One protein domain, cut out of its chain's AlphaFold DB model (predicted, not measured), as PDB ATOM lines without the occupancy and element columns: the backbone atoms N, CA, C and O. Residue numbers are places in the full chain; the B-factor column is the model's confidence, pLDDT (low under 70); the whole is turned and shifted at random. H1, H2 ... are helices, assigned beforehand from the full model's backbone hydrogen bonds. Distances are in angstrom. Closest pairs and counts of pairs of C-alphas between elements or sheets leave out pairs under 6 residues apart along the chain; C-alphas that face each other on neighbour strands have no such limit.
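AT A GLANCE: This is residues 296 to 402 of the 1179 residues of the protein "VIR_N domain-containing protein" of Botryobasidium botryosum FD-172 SS1 (UniProt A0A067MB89). One long helix, H4, runs through the middle along the longest axis, and four shorter helices pack round it: H1 beside its first half, H3 slanting over that half, and H2 and H5 crossing it on different sides. H6 runs roughly on from the end of H1 and stays off H4. The printed part has 107 residues with six named helices, H1 to H6 in order, and no named strand; the class is all helix. It is compact, with a radius of gyration of the C-alphas of 13.9 A, and elongated, spanning 45 by 28 by 23 A.

IN THESE COORDINATES: H4, residues 340 to 364, is 36.0 A long and has a kink of 25 degrees near residue 353. H1 is residues 300 to 309, from C-alpha 300 at (186.609, 208.569, 275.157). H2 is residues 313 to 321, H3 323 to 334, and H5 370 to 381. H6, residues 384 to 396, is 18.5 A long and ends at C-alpha 396, (180.724, 224.185, 300.495).

HOW THE PARTS SIT: The hub H4 touches H1 at a shallow tilt of 12 degrees, the same way, closest at the C-alphas of Arg 307 and Val 349, 4.5 A. H3 touches H4 at a steep tilt of 46 degrees, the C-alphas of Arg 333 and Gln 343 closest at 4.1 A. H2 touches H4 about perpendicular, at 75 degrees, with Ala 316 and Ile 353 closest, C-alphas 4.5 A apart. H5 touches H4 at a steep tilt of 59 degrees, the C-alphas of Gly 355 and Trp 376 closest at 6.0 A. H6 touches H1 with residues 385 to 389 alone, and H6 and H4 are apart. Every O i to N i+4 pair is within hydrogen-bond range in H1, H2, H3 and H6; H4 has 19 of 21 and H5 7 of 8.

THE WHOLE: The C-alphas farthest apart, of Arg 337 and Gln 401, are 45.2 A apart. The printed part has no cut, and the five links between helices are tight. Residues 396 to 402 have pLDDT under 70.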
ATOM      1  N   SER A 296     173.430 207.501 273.122       71.94
ATOM      2  CA  SER A 296     174.715 208.077 272.686       71.94
ATOM      3  C   SER A 296     175.862 207.064 272.777       71.94
ATOM      4  O   SER A 296     175.925 206.303 273.746       71.94
ATOM      5  N   PRO A 297     176.806 207.042 271.818       76.31
ATOM      6  CA  PRO A 297     178.024 206.258 271.972       76.31
ATOM      7  C   PRO A 297     178.866 206.826 273.126       76.31
ATOM      8  O   PRO A 297     179.214 208.003 273.125       76.31
ATOM      9  N   LEU A 298     179.207 205.976 274.099       82.38
ATOM     10  CA  LEU A 298     180.128 206.305 275.192       82.38
ATOM     11  C   LEU A 298     181.565 206.313 274.659       82.38
ATOM     12  O   LEU A 298     182.294 205.324 274.760       82.38
ATOM     13  N   ASP A 299     181.936 207.408 274.007       85.50
ATOM     14  CA  ASP A 299     183.283 207.620 273.496       85.50
ATOM     15  C   ASP A 299     184.260 208.089 274.594       85.50
ATOM     16  O   ASP A 299     183.907 208.289 275.759       85.50
ATOM     17  N   GLU A 300     185.533 208.216 274.226       85.88
ATOM     18  CA  GLU A 300     186.609 208.569 275.157       85.88
ATOM     19  C   GLU A 300     186.412 209.960 275.784       85.88
ATOM     20  O   GLU A 300     186.542 210.118 276.997       85.88
ATOM     21  N   ASN A 301     186.040 210.965 274.981       85.06
ATOM     22  CA  ASN A 301     185.857 212.343 275.445       85.06
ATOM     23  C   ASN A 301     184.651 212.478 276.379       85.06
ATOM     24  O   ASN A 301     184.719 213.195 277.381       85.06
ATOM     25  N   PHE A 302     183.563 211.775 276.063       86.56
ATOM     26  CA  PHE A 302     182.380 211.686 276.902       86.56
ATOM     27  C   PHE A 302     182.745 211.126 278.278       86.56
ATOM     28  O   PHE A 302     182.449 211.749 279.299       86.56
ATOM     29  N   LEU A 303     183.431 209.978 278.318       88.75
ATOM     30  CA  LEU A 303     183.795 209.318 279.572       88.75
ATOM     31  C   LEU A 303     184.835 210.105 280.376       88.75
ATOM     32  O   LEU A 303     184.734 210.137 281.600       88.75
ATOM     33  N   LEU A 304     185.788 210.780 279.724       86.50
ATOM     34  CA  LEU A 304     186.742 211.674 280.392       86.50
ATOM     35  C   LEU A 304     186.025 212.812 281.127       86.50
ATOM     36  O   LEU A 304     186.239 213.007 282.321       86.50
ATOM     37  N   ARG A 305     185.116 213.524 280.449       85.50
ATOM     38  CA  ARG A 305     184.346 214.616 281.070       85.50
ATOM     39  C   ARG A 305     183.434 214.104 282.179       85.50
ATOM     40  O   ARG A 305     183.296 214.754 283.215       85.50
ATOM     41  N   LEU A 306     182.827 212.936 281.981       88.38
ATOM     42  CA  LEU A 306     181.965 212.309 282.975       88.38
ATOM     43  C   LEU A 306     182.743 211.906 284.231       88.38
ATOM     44  O   LEU A 306     182.288 212.170 285.339       88.38
ATOM     45  N   ARG A 307     183.932 211.316 284.064       89.56
ATOM     46  CA  ARG A 307     184.821 210.914 285.161       89.56
ATOM     47  C   ARG A 307     185.138 212.098 286.064       89.56
ATOM     48  O   ARG A 307     185.054 211.970 287.285       89.56
ATOM     49  N   ASP A 308     185.465 213.234 285.461       85.38
ATOM     50  CA  ASP A 308     185.813 214.457 286.176       85.38
ATOM     51  C   ASP A 308     184.575 215.014 286.889       85.38
ATOM     52  O   ASP A 308     184.595 215.255 288.092       85.38
ATOM     53  N   THR A 309     183.447 215.093 286.180       88.56
ATOM     54  CA  THR A 309     182.158 215.555 286.715       88.56
ATOM     55  C   THR A 309     181.683 214.714 287.911       88.56
ATOM     56  O   THR A 309     181.207 215.257 288.910       88.56
ATOM     57  N   CYS A 310     181.856 213.388 287.864       90.38
ATOM     58  CA  CYS A 310     181.523 212.467 288.954       90.38
ATOM     59  C   CYS A 310     182.425 212.619 290.192       90.38
ATOM     60  O   CYS A 310     182.191 211.954 291.200       90.38
ATOM     61  N   ALA A 311     183.427 213.503 290.173       87.12
ATOM     62  CA  ALA A 311     184.084 213.951 291.395       87.12
ATOM     63  C   ALA A 311     183.170 214.847 292.256       87.12
ATOM     64  O   ALA A 311     183.430 214.986 293.449       87.12
ATOM     65  N   SER A 312     182.082 215.405 291.707       88.62
ATOM     66  CA  SER A 312     181.042 216.089 292.486       88.62
ATOM     67  C   SER A 312     180.154 215.081 293.235       88.62
ATOM     68  O   SER A 312     179.616 214.164 292.605       88.62
ATOM     69  N   PRO A 313     179.934 215.249 294.555       87.00
ATOM     70  CA  PRO A 313     179.172 214.296 295.363       87.00
ATOM     71  C   PRO A 313     177.716 214.171 294.910       87.00
ATOM     72  O   PRO A 313     177.172 213.072 294.884       87.00
ATOM     73  N   HIS A 314     177.083 215.275 294.507       85.88
ATOM     74  CA  HIS A 314     175.673 215.280 294.113       85.88
ATOM     75  C   HIS A 314     175.442 214.592 292.766       85.88
ATOM     76  O   HIS A 314     174.482 213.840 292.614       85.88
ATOM     77  N   ILE A 315     176.352 214.796 291.811       89.88
ATOM     78  CA  ILE A 315     176.281 214.152 290.495       89.88
ATOM     79  C   ILE A 315     176.587 212.657 290.630       89.88
ATOM     80  O   ILE A 315     175.860 211.828 290.086       89.88
ATOM     81  N   ALA A 316     177.608 212.299 291.419       90.00
ATOM     82  CA  ALA A 316     177.911 210.909 291.746       90.00
ATOM     83  C   ALA A 316     176.721 210.203 292.410       90.00
ATOM     84  O   ALA A 316     176.365 209.099 292.009       90.00
ATOM     85  N   GLN A 317     176.067 210.848 293.380       89.25
ATOM     86  CA  GLN A 317     174.900 210.291 294.064       89.25
ATOM     87  C   GLN A 317     173.702 210.116 293.121       89.25
ATOM     88  O   GLN A 317     173.039 209.079 293.171       89.25
ATOM     89  N   TYR A 318     173.433 211.092 292.247       90.44
ATOM     90  CA  TYR A 318     172.355 211.001 291.257       90.44
ATOM     91  C   TYR A 318     172.587 209.840 290.277       90.44
ATOM     92  O   TYR A 318     171.700 209.007 290.096       90.44
ATOM     93  N   PHE A 319     173.795 209.707 289.716       90.69
ATOM     94  CA  PHE A 319     174.117 208.585 288.825       90.69
ATOM     95  C   PHE A 319     174.179 207.242 289.547       90.69
ATOM     96  O   PHE A 319     173.697 206.253 289.006       90.69
ATOM     97  N   GLY A 320     174.693 207.198 290.776       88.75
ATOM     98  CA  GLY A 320     174.702 205.984 291.593       88.75
ATOM     99  C   GLY A 320     173.301 205.505 291.984       88.75
ATOM    100  O   GLY A 320     173.103 204.310 292.179       88.75
ATOM    101  N   SER A 321     172.324 206.414 292.055       90.50
ATOM    102  CA  SER A 321     170.918 206.080 292.327       90.50
ATOM    103  C   SER A 321     170.171 205.557 291.092       90.50
ATOM    104  O   SER A 321     169.097 204.975 291.231       90.50
ATOM    105  N   SER A 322     170.713 205.760 289.885       90.69
ATOM    106  CA  SER A 322     170.104 205.311 288.631       90.69
ATOM    107  C   SER A 322     170.715 203.988 288.168       90.69
ATOM    108  O   SER A 322     171.802 203.956 287.589       90.69
ATOM    109  N   GLU A 323     169.988 202.884 288.370       88.25
ATOM    110  CA  GLU A 323     170.437 201.535 287.981       88.25
ATOM    111  C   GLU A 323     170.829 201.451 286.498       88.25
ATOM    112  O   GLU A 323     171.822 200.814 286.151       88.25
ATOM    113  N   ARG A 324     170.102 202.154 285.621       87.81
ATOM    114  CA  ARG A 324     170.342 202.131 284.170       87.81
ATOM    115  C   ARG A 324     171.681 202.746 283.772       87.81
ATOM    116  O   ARG A 324     172.345 202.231 282.876       87.81
ATOM    117  N   ILE A 325     172.089 203.832 284.432       89.56
ATOM    118  CA  ILE A 325     173.363 204.509 284.142       89.56
ATOM    119  C   ILE A 325     174.532 203.623 284.590       89.56
ATOM    120  O   ILE A 325     175.492 203.429 283.843       89.56
ATOM    121  N   VAL A 326     174.426 203.028 285.782       90.50
ATOM    122  CA  VAL A 326     175.431 202.094 286.312       90.50
ATOM    123  C   VAL A 326     175.547 200.844 285.433       90.50
ATOM    124  O   VAL A 326     176.660 200.384 285.161       90.50
ATOM    125  N   GLU A 327     174.423 200.316 284.941       90.50
ATOM    126  CA  GLU A 327     174.408 199.172 284.029       90.50
ATOM    127  C   GLU A 327     175.086 199.506 282.691       90.50
ATOM    128  O   GLU A 327     175.956 198.755 282.252       90.50
ATOM    129  N   ALA A 328     174.782 200.658 282.083       88.69
ATOM    130  CA  ALA A 328     175.402 201.092 280.826       88.69
ATOM    131  C   ALA A 328     176.933 201.258 280.938       88.69
ATOM    132  O   ALA A 328     177.686 200.824 280.057       88.69
ATOM    133  N   LEU A 329     177.421 201.830 282.046       90.50
ATOM    134  CA  LEU A 329     178.857 201.960 282.322       90.50
ATOM    135  C   LEU A 329     179.524 200.598 282.560       90.50
ATOM    136  O   LEU A 329     180.614 200.345 282.044       90.50
ATOM    137  N   SER A 330     178.854 199.696 283.282       91.12
ATOM    138  CA  SER A 330     179.354 198.338 283.537       91.12
ATOM    139  C   SER A 330     179.438 197.522 282.246       91.12
ATOM    140  O   SER A 330     180.464 196.907 281.969       91.12
ATOM    141  N   GLN A 331     178.407 197.597 281.397       90.56
ATOM    142  CA  GLN A 331     178.405 196.969 280.076       90.56
ATOM    143  C   GLN A 331     179.541 197.504 279.195       90.56
ATOM    144  O   GLN A 331     180.149 196.732 278.459       90.56
ATOM    145  N   THR A 332     179.864 198.797 279.282       89.00
ATOM    146  CA  THR A 332     180.963 199.410 278.514       89.00
ATOM    147  C   THR A 332     182.335 198.966 279.012       89.00
ATOM    148  O   THR A 332     183.199 198.648 278.195       89.00
ATOM    149  N   ARG A 333     182.524 198.875 280.335       90.50
ATOM    150  CA  ARG A 333     183.742 198.339 280.960       90.50
ATOM    151  C   ARG A 333     183.988 196.882 280.559       90.50
ATOM    152  O   ARG A 333     185.106 196.526 280.203       90.50
ATOM    153  N   ASP A 334     182.941 196.061 280.573       89.62
ATOM    154  CA  ASP A 334     183.039 194.616 280.332       89.62
ATOM    155  C   ASP A 334     182.988 194.259 278.823       89.62
ATOM    156  O   ASP A 334     183.144 193.100 278.419       89.62
ATOM    157  N   ASN A 335     182.792 195.253 277.946       88.00
ATOM    158  CA  ASN A 335     182.710 195.057 276.504       88.00
ATOM    159  C   ASN A 335     184.094 194.870 275.871       88.00
ATOM    160  O   ASN A 335     184.725 195.828 275.431       88.00
ATOM    161  N   THR A 336     184.495 193.612 275.684       85.06
ATOM    162  CA  THR A 336     185.744 193.198 275.003       85.06
ATOM    163  C   THR A 336     185.965 193.766 273.593       85.06
ATOM    164  O   THR A 336     187.074 193.676 273.072       85.06
ATOM    165  N   ARG A 337     184.940 194.341 272.944       84.94
ATOM    166  CA  ARG A 337     185.068 194.990 271.624       84.94
ATOM    167  C   ARG A 337     185.427 196.475 271.701       84.94
ATOM    168  O   ARG A 337     185.807 197.041 270.678       84.94
ATOM    169  N   ALA A 338     185.258 197.111 272.859       83.06
ATOM    170  CA  ALA A 338     185.661 198.495 273.075       83.06
ATOM    171  C   ALA A 338     187.193 198.609 273.160       83.06
ATOM    172  O   ALA A 338     187.887 197.630 273.433       83.06
ATOM    173  N   ARG A 339     187.730 199.811 272.912       85.50
ATOM    174  CA  ARG A 339     189.154 200.085 273.158       85.50
ATOM    175  C   ARG A 339     189.435 199.968 274.656       85.50
ATOM    176  O   ARG A 339     188.603 200.376 275.461       85.50
ATOM    177  N   GLU A 340     190.618 199.481 275.010       82.88
ATOM    178  CA  GLU A 340     191.058 199.333 276.407       82.88
ATOM    179  C   GLU A 340     190.967 200.659 277.186       82.88
ATOM    180  O   GLU A 340     190.519 200.686 278.327       82.88
ATOM    181  N   GLU A 341     191.281 201.784 276.536       84.81
ATOM    182  CA  GLU A 341     191.153 203.133 277.107       84.81
ATOM    183  C   GLU A 341     189.703 203.472 277.494       84.81
ATOM    184  O   GLU A 341     189.457 203.989 278.580       84.81
ATOM    185  N   VAL A 342     188.731 203.116 276.649       87.44
ATOM    186  CA  VAL A 342     187.296 203.345 276.895       87.44
ATOM    187  C   VAL A 342     186.790 202.447 278.028       87.44
ATOM    188  O   VAL A 342     186.056 202.912 278.897       87.44
ATOM    189  N   GLN A 343     187.221 201.181 278.066       86.25
ATOM    190  CA  GLN A 343     186.888 200.259 279.160       86.25
ATOM    191  C   GLN A 343     187.432 200.768 280.500       86.25
ATOM    192  O   GLN A 343     186.710 200.792 281.500       86.25
ATOM    193  N   LYS A 344     188.693 201.218 280.509       86.94
ATOM    194  CA  LYS A 344     189.352 201.779 281.687       86.94
ATOM    195  C   LYS A 344     188.649 203.042 282.174       86.94
ATOM    196  O   LYS A 344     188.347 203.134 283.357       86.94
ATOM    197  N   LEU A 345     188.320 203.970 281.273       87.56
ATOM    198  CA  LEU A 345     187.602 205.197 281.622       87.56
ATOM    199  C   LEU A 345     186.198 204.920 282.169       87.56
ATOM    200  O   LEU A 345     185.804 205.536 283.154       87.56
ATOM    201  N   ALA A 346     185.461 203.964 281.594       89.19
ATOM    202  CA  ALA A 346     184.171 203.538 282.142       89.19
ATOM    203  C   ALA A 346     184.324 202.949 283.558       89.19
ATOM    204  O   ALA A 346     183.527 203.248 284.451       89.19
ATOM    205  N   GLY A 347     185.385 202.167 283.788       89.38
ATOM    206  CA  GLY A 347     185.778 201.698 285.117       89.38
ATOM    207  C   GLY A 347     186.093 202.842 286.086       89.38
ATOM    208  O   GLY A 347     185.588 202.844 287.208       89.38
ATOM    209  N   ASP A 348     186.860 203.844 285.650       88.12
ATOM    210  CA  ASP A 348     187.213 205.015 286.458       88.12
ATOM    211  C   ASP A 348     185.966 205.825 286.853       88.12
ATOM    212  O   ASP A 348     185.843 206.225 288.011       88.12
ATOM    213  N   VAL A 349     185.002 206.016 285.942       90.00
ATOM    214  CA  VAL A 349     183.715 206.675 286.248       90.00
ATOM    215  C   VAL A 349     182.954 205.912 287.339       90.00
ATOM    216  O   VAL A 349     182.496 206.523 288.306       90.00
ATOM    217  N   LEU A 350     182.853 204.582 287.237       90.38
ATOM    218  CA  LEU A 350     182.204 203.754 288.264       90.38
ATOM    219  C   LEU A 350     182.912 203.876 289.620       90.38
ATOM    220  O   LEU A 350     182.257 204.024 290.654       90.38
ATOM    221  N   ILE A 351     184.248 203.880 289.624       89.75
ATOM    222  CA  ILE A 351     185.049 204.101 290.834       89.75
ATOM    223  C   ILE A 351     184.745 205.481 291.442       89.75
ATOM    224  O   ILE A 351     184.648 205.601 292.664       89.75
ATOM    225  N   ARG A 352     184.545 206.524 290.622       88.50
ATOM    226  CA  ARG A 352     184.163 207.865 291.098       88.50
ATOM    227  C   ARG A 352     182.771 207.899 291.723       88.50
ATOM    228  O   ARG A 352     182.632 208.447 292.815       88.50
ATOM    229  N   ILE A 353     181.788 207.271 291.076       89.88
ATOM    230  CA  ILE A 353     180.402 207.180 291.560       89.88
ATOM    231  C   ILE A 353     180.350 206.471 292.924       89.88
ATOM    232  O   ILE A 353     179.782 206.999 293.879       89.88
ATOM    233  N   HIS A 354     180.990 205.305 293.048       89.44
ATOM    234  CA  HIS A 354     180.960 204.511 294.281       89.44
ATOM    235  C   HIS A 354     181.894 205.029 295.387       89.44
ATOM    236  O   HIS A 354     181.694 204.720 296.566       89.44
ATOM    237  N   GLY A 355     182.915 205.818 295.043       87.00
ATOM    238  CA  GLY A 355     183.868 206.353 296.013       87.00
ATOM    239  C   GLY A 355     183.229 207.295 297.036       87.00
ATOM    240  O   GLY A 355     183.499 207.172 298.232       87.00
ATOM    241  N   TRP A 356     182.307 208.162 296.600       85.19
ATOM    242  CA  TRP A 356     181.554 209.050 297.498       85.19
ATOM    243  C   TRP A 356     180.662 208.293 298.480       85.19
ATOM    244  O   TRP A 356     180.605 208.654 299.656       85.19
ATOM    245  N   ASP A 357     180.006 207.226 298.023       85.12
ATOM    246  CA  ASP A 357     179.216 206.342 298.884       85.12
ATOM    247  C   ASP A 357     180.108 205.627 299.912       85.12
ATOM    248  O   ASP A 357     179.797 205.594 301.102       85.12
ATOM    249  N   THR A 358     181.278 205.147 299.480       86.50
ATOM    250  CA  THR A 358     182.263 204.496 300.359       86.50
ATOM    251  C   THR A 358     182.743 205.442 301.464       86.50
ATOM    252  O   THR A 358     182.747 205.066 302.636       86.50
ATOM    253  N   ILE A 359     183.091 206.692 301.127       84.81
ATOM    254  CA  ILE A 359     183.467 207.701 302.129       84.81
ATOM    255  C   ILE A 359     182.282 208.048 303.029       84.81
ATOM    256  O   ILE A 359     182.450 208.115 304.243       84.81
ATOM    257  N   SER A 360     181.090 208.238 302.467       83.19
ATOM    258  CA  SER A 360     179.899 208.590 303.248       83.19
ATOM    259  C   SER A 360     179.578 207.514 304.288       83.19
ATOM    260  O   SER A 360     179.401 207.843 305.458       83.19
ATOM    261  N   ARG A 361     179.628 206.228 303.913       82.81
ATOM    262  CA  ARG A 361     179.467 205.093 304.837       82.81
ATOM    263  C   ARG A 361     180.539 205.065 305.931       82.81
ATOM    264  O   ARG A 361     180.209 204.894 307.107       82.81
ATOM    265  N   LEU A 362     181.806 205.319 305.581       81.88
ATOM    266  CA  LEU A 362     182.897 205.421 306.560       81.88
ATOM    267  C   LEU A 362     182.668 206.550 307.576       81.88
ATOM    268  O   LEU A 362     182.849 206.334 308.780       81.88
ATOM    269  N   LEU A 363     182.246 207.729 307.101       79.12
ATOM    270  CA  LEU A 363     181.938 208.895 307.935       79.12
ATOM    271  C   LEU A 363     180.706 208.657 308.828       79.12
ATOM    272  O   LEU A 363     180.690 209.121 309.967       79.12
ATOM    273  N   SER A 364     179.704 207.922 308.339       80.12
ATOM    274  CA  SER A 364     178.456 207.620 309.058       80.12
ATOM    275  C   SER A 364     178.593 206.572 310.162       80.12
ATOM    276  O   SER A 364     177.721 206.495 311.024       80.12
ATOM    277  N   GLY A 365     179.681 205.799 310.181       72.25
ATOM    278  CA  GLY A 365     179.926 204.812 311.233       72.25
ATOM    279  C   GLY A 365     179.957 203.358 310.768       72.25
ATOM    280  O   GLY A 365     180.411 202.531 311.552       72.25
ATOM    281  N   ASP A 366     179.626 203.065 309.512       74.06
ATOM    282  CA  ASP A 366     179.559 201.697 308.980       74.06
ATOM    283  C   ASP A 366     180.954 201.102 308.674       74.06
ATOM    284  O   ASP A 366     181.932 201.837 308.471       74.06
ATOM    285  N   ASP A 367     181.040 199.764 308.639       70.62
ATOM    286  CA  ASP A 367     182.235 198.983 308.270       70.62
ATOM    287  C   ASP A 367     182.409 198.958 306.741       70.62
ATOM    288  O   ASP A 367     182.081 197.988 306.055       70.62
ATOM    289  N   ALA A 368     182.880 200.071 306.183       73.25
ATOM    290  CA  ALA A 368     183.235 200.181 304.771       73.25
ATOM    291  C   ALA A 368     184.739 199.926 304.528       73.25
ATOM    292  O   ALA A 368     185.563 200.010 305.437       73.25
ATOM    293  N   ASP A 369     185.090 199.597 303.280       81.94
ATOM    294  CA  ASP A 369     186.461 199.273 302.859       81.94
ATOM    295  C   ASP A 369     187.368 200.521 302.907       81.94
ATOM    296  O   ASP A 369     187.288 201.419 302.059       81.94
ATOM    297  N   LEU A 370     188.238 200.573 303.922       80.94
ATOM    298  CA  LEU A 370     189.204 201.655 304.143       80.94
ATOM    299  C   LEU A 370     190.226 201.764 303.002       80.94
ATOM    300  O   LEU A 370     190.584 202.873 302.596       80.94
ATOM    301  N   ASP A 371     190.674 200.638 302.445       77.69
ATOM    302  CA  ASP A 371     191.666 200.627 301.370       77.69
ATOM    303  C   ASP A 371     191.058 201.121 300.054       77.69
ATOM    304  O   ASP A 371     191.730 201.804 299.273       77.69
ATOM    305  N   ALA A 372     189.783 200.817 299.792       82.12
ATOM    306  CA  ALA A 372     189.048 201.397 298.666       82.12
ATOM    307  C   ALA A 372     188.922 202.923 298.790       82.12
ATOM    308  O   ALA A 372     189.184 203.634 297.817       82.12
ATOM    309  N   ALA A 373     188.603 203.441 299.980       84.56
ATOM    310  CA  ALA A 373     188.499 204.883 300.210       84.56
ATOM    311  C   ALA A 373     189.842 205.610 300.030       84.56
ATOM    312  O   ALA A 373     189.900 206.652 299.374       84.56
ATOM    313  N   ILE A 374     190.939 205.047 300.549       81.25
ATOM    314  CA  ILE A 374     192.285 205.609 300.366       81.25
ATOM    315  C   ILE A 374     192.680 205.590 298.882       81.25
ATOM    316  O   ILE A 374     193.174 206.596 298.373       81.25
ATOM    317  N   ARG A 375     192.451 204.480 298.164       79.75
ATOM    318  CA  ARG A 375     192.720 204.394 296.715       79.75
ATOM    319  C   ARG A 375     191.913 205.415 295.919       79.75
ATOM    320  O   ARG A 375     192.457 206.037 295.010       79.75
ATOM    321  N   TRP A 376     190.650 205.625 296.279       85.69
ATOM    322  CA  TRP A 376     189.802 206.619 295.630       85.69
ATOM    323  C   TRP A 376     190.311 208.053 295.839       85.69
ATOM    324  O   TRP A 376     190.457 208.788 294.860       85.69
ATOM    325  N   LEU A 377     190.662 208.425 297.080       84.94
ATOM    326  CA  LEU A 377     191.251 209.736 297.399       84.94
ATOM    327  C   LEU A 377     192.541 209.978 296.610       84.94
ATOM    328  O   LEU A 377     192.706 211.036 296.013       84.94
ATOM    329  N   LYS A 378     193.409 208.969 296.532       78.62
ATOM    330  CA  LYS A 378     194.643 209.004 295.735       78.62
ATOM    331  C   LYS A 378     194.382 209.211 294.246       78.62
ATOM    332  O   LYS A 378     195.095 209.961 293.592       78.62
ATOM    333  N   GLY A 379     193.348 208.567 293.713       78.38
ATOM    334  CA  GLY A 379     192.958 208.771 292.327       78.38
ATOM    335  C   GLY A 379     192.481 210.199 292.061       78.38
ATOM    336  O   GLY A 379     192.588 210.659 290.932       78.38
ATOM    337  N   LEU A 380     191.913 210.910 293.050       81.94
ATOM    338  CA  LEU A 380     191.432 212.290 292.862       81.94
ATOM    339  C   LEU A 380     192.586 213.267 292.632       81.94
ATOM    340  O   LEU A 380     192.496 214.081 291.732       81.94
ATOM    341  N   THR A 381     193.668 213.175 293.399       76.38
ATOM    342  CA  THR A 381     194.865 214.039 293.291       76.38
ATOM    343  C   THR A 381     195.698 213.820 292.037       76.38
ATOM    344  O   THR A 381     196.464 214.708 291.668       76.38
ATOM    345  N   ASP A 382     195.588 212.655 291.398       72.69
ATOM    346  CA  ASP A 382     196.242 212.394 290.111       72.69
ATOM    347  C   ASP A 382     195.579 213.164 288.950       72.69
ATOM    348  O   ASP A 382     196.139 213.217 287.853       72.69
ATOM    349  N   ASP A 383     194.419 213.784 289.191       75.38
ATOM    350  CA  ASP A 383     193.629 214.510 288.204       75.38
ATOM    351  C   ASP A 383     193.239 215.915 288.703       75.38
ATOM    352  O   ASP A 383     192.523 216.066 289.693       75.38
ATOM    353  N   GLU A 384     193.714 216.967 288.027       72.56
ATOM    354  CA  GLU A 384     193.509 218.364 288.446       72.56
ATOM    355  C   GLU A 384     192.022 218.723 288.532       72.56
ATOM    356  O   GLU A 384     191.593 219.351 289.507       72.56
ATOM    357  N   SER A 385     191.233 218.292 287.544       78.31
ATOM    358  CA  SER A 385     189.806 218.601 287.474       78.31
ATOM    359  C   SER A 385     189.049 217.929 288.627       78.31
ATOM    360  O   SER A 385     188.321 218.572 289.385       78.31
ATOM    361  N   ALA A 386     189.291 216.637 288.838       81.06
ATOM    362  CA  ALA A 386     188.641 215.873 289.893       81.06
ATOM    363  C   ALA A 386     189.041 216.354 291.299       81.06
ATOM    364  O   ALA A 386     188.189 216.445 292.187       81.06
ATOM    365  N   PHE A 387     190.317 216.696 291.514       82.81
ATOM    366  CA  PHE A 387     190.802 217.222 292.792       82.81
ATOM    367  C   PHE A 387     190.169 218.574 293.141       82.81
ATOM    368  O   PHE A 387     189.685 218.757 294.260       82.81
ATOM    369  N   GLY A 388     190.132 219.510 292.186       79.88
ATOM    370  CA  GLY A 388     189.509 220.820 292.381       79.88
ATOM    371  C   GLY A 388     188.013 220.710 292.686       79.88
ATOM    372  O   GLY A 388     187.531 221.329 293.640       79.88
ATOM    373  N   LEU A 389     187.291 219.869 291.932       80.50
ATOM    374  CA  LEU A 389     185.864 219.595 292.137       80.50
ATOM    375  C   LEU A 389     185.594 219.013 293.519       80.50
ATOM    376  O   LEU A 389     184.706 219.492 294.231       80.50
ATOM    377  N   PHE A 390     186.382 218.013 293.912       85.25
ATOM    378  CA  PHE A 390     186.290 217.391 295.225       85.25
ATOM    379  C   PHE A 390     186.454 218.433 296.337       85.25
ATOM    380  O   PHE A 390     185.567 218.565 297.179       85.25
ATOM    381  N   MET A 391     187.531 219.226 296.310       84.62
ATOM    382  CA  MET A 391     187.819 220.216 297.356       84.62
ATOM    383  C   MET A 391     186.786 221.355 297.400       84.62
ATOM    384  O   MET A 391     186.392 221.773 298.490       84.62
ATOM    385  N   SER A 392     186.304 221.829 296.245       80.00
ATOM    386  CA  SER A 392     185.267 222.872 296.160       80.00
ATOM    387  C   SER A 392     183.976 222.426 296.854       80.00
ATOM    388  O   SER A 392     183.468 223.105 297.750       80.00
ATOM    389  N   ASN A 393     183.498 221.224 296.517       78.88
ATOM    390  CA  ASN A 393     182.295 220.652 297.114       78.88
ATOM    391  C   ASN A 393     182.487 220.341 298.607       78.88
ATOM    392  O   ASN A 393     181.570 220.546 299.403       78.88
ATOM    393  N   LEU A 394     183.687 219.922 299.011       80.62
ATOM    394  CA  LEU A 394     184.033 219.650 300.406       80.62
ATOM    395  C   LEU A 394     183.959 220.890 301.306       80.62
ATOM    396  O   LEU A 394     183.588 220.791 302.472       80.62
ATOM    397  N   PHE A 395     184.351 222.059 300.790       76.75
ATOM    398  CA  PHE A 395     184.319 223.308 301.553       76.75
ATOM    399  C   PHE A 395     182.937 223.960 301.584       76.75
ATOM    400  O   PHE A 395     182.648 224.698 302.528       76.75
ATOM    401  N   SER A 396     182.102 223.692 300.577       69.50
ATOM    402  CA  SER A 396     180.724 224.185 300.495       69.50
ATOM    403  C   SER A 396     179.715 223.298 301.234       69.50
ATOM    404  O   SER A 396     178.691 223.802 301.692       69.50
ATOM    405  N   THR A 397     179.990 222.001 301.389       65.06
ATOM    406  CA  THR A 397     179.123 221.067 302.126       65.06
ATOM    407  C   THR A 397     179.591 220.905 303.574       65.06
ATOM    408  O   THR A 397     180.779 220.780 303.867       65.06
ATOM    409  N   ALA A 398     178.652 220.907 304.521       56.06
ATOM    410  CA  ALA A 398     178.954 220.568 305.906       56.06
ATOM    411  C   ALA A 398     179.159 219.050 306.009       56.06
ATOM    412  O   ALA A 398     178.213 218.313 306.277       56.06
ATOM    413  N   LEU A 399     180.381 218.569 305.762       55.91
ATOM    414  CA  LEU A 399     180.710 217.170 306.027       55.91
ATOM    415  C   LEU A 399     180.354 216.798 307.479       55.91
ATOM    416  O   LEU A 399     180.591 217.606 308.389       55.91
ATOM    417  N   PRO A 400     179.866 215.568 307.726       54.19
ATOM    418  CA  PRO A 400     179.772 215.025 309.073       54.19
ATOM    419  C   PRO A 400     181.138 215.136 309.753       54.19
ATOM    420  O   PRO A 400     182.144 214.650 309.231       54.19
ATOM    421  N   GLN A 401     181.199 215.821 310.897       56.06
ATOM    422  CA  GLN A 401     182.455 215.934 311.629       56.06
ATOM    423  C   GLN A 401     182.879 214.536 312.100       56.06
ATOM    424  O   GLN A 401     182.076 213.852 312.741       56.06
ATOM    425  N   PRO A 402     184.118 214.099 311.811       57.00
ATOM    426  CA  PRO A 402     184.599 212.803 312.266       57.00
ATOM    427  C   PRO A 402     184.566 212.744 313.802       57.00
ATOM    428  O   PRO A 402     184.876 213.756 314.445       57.00
TER     429      PRO A 402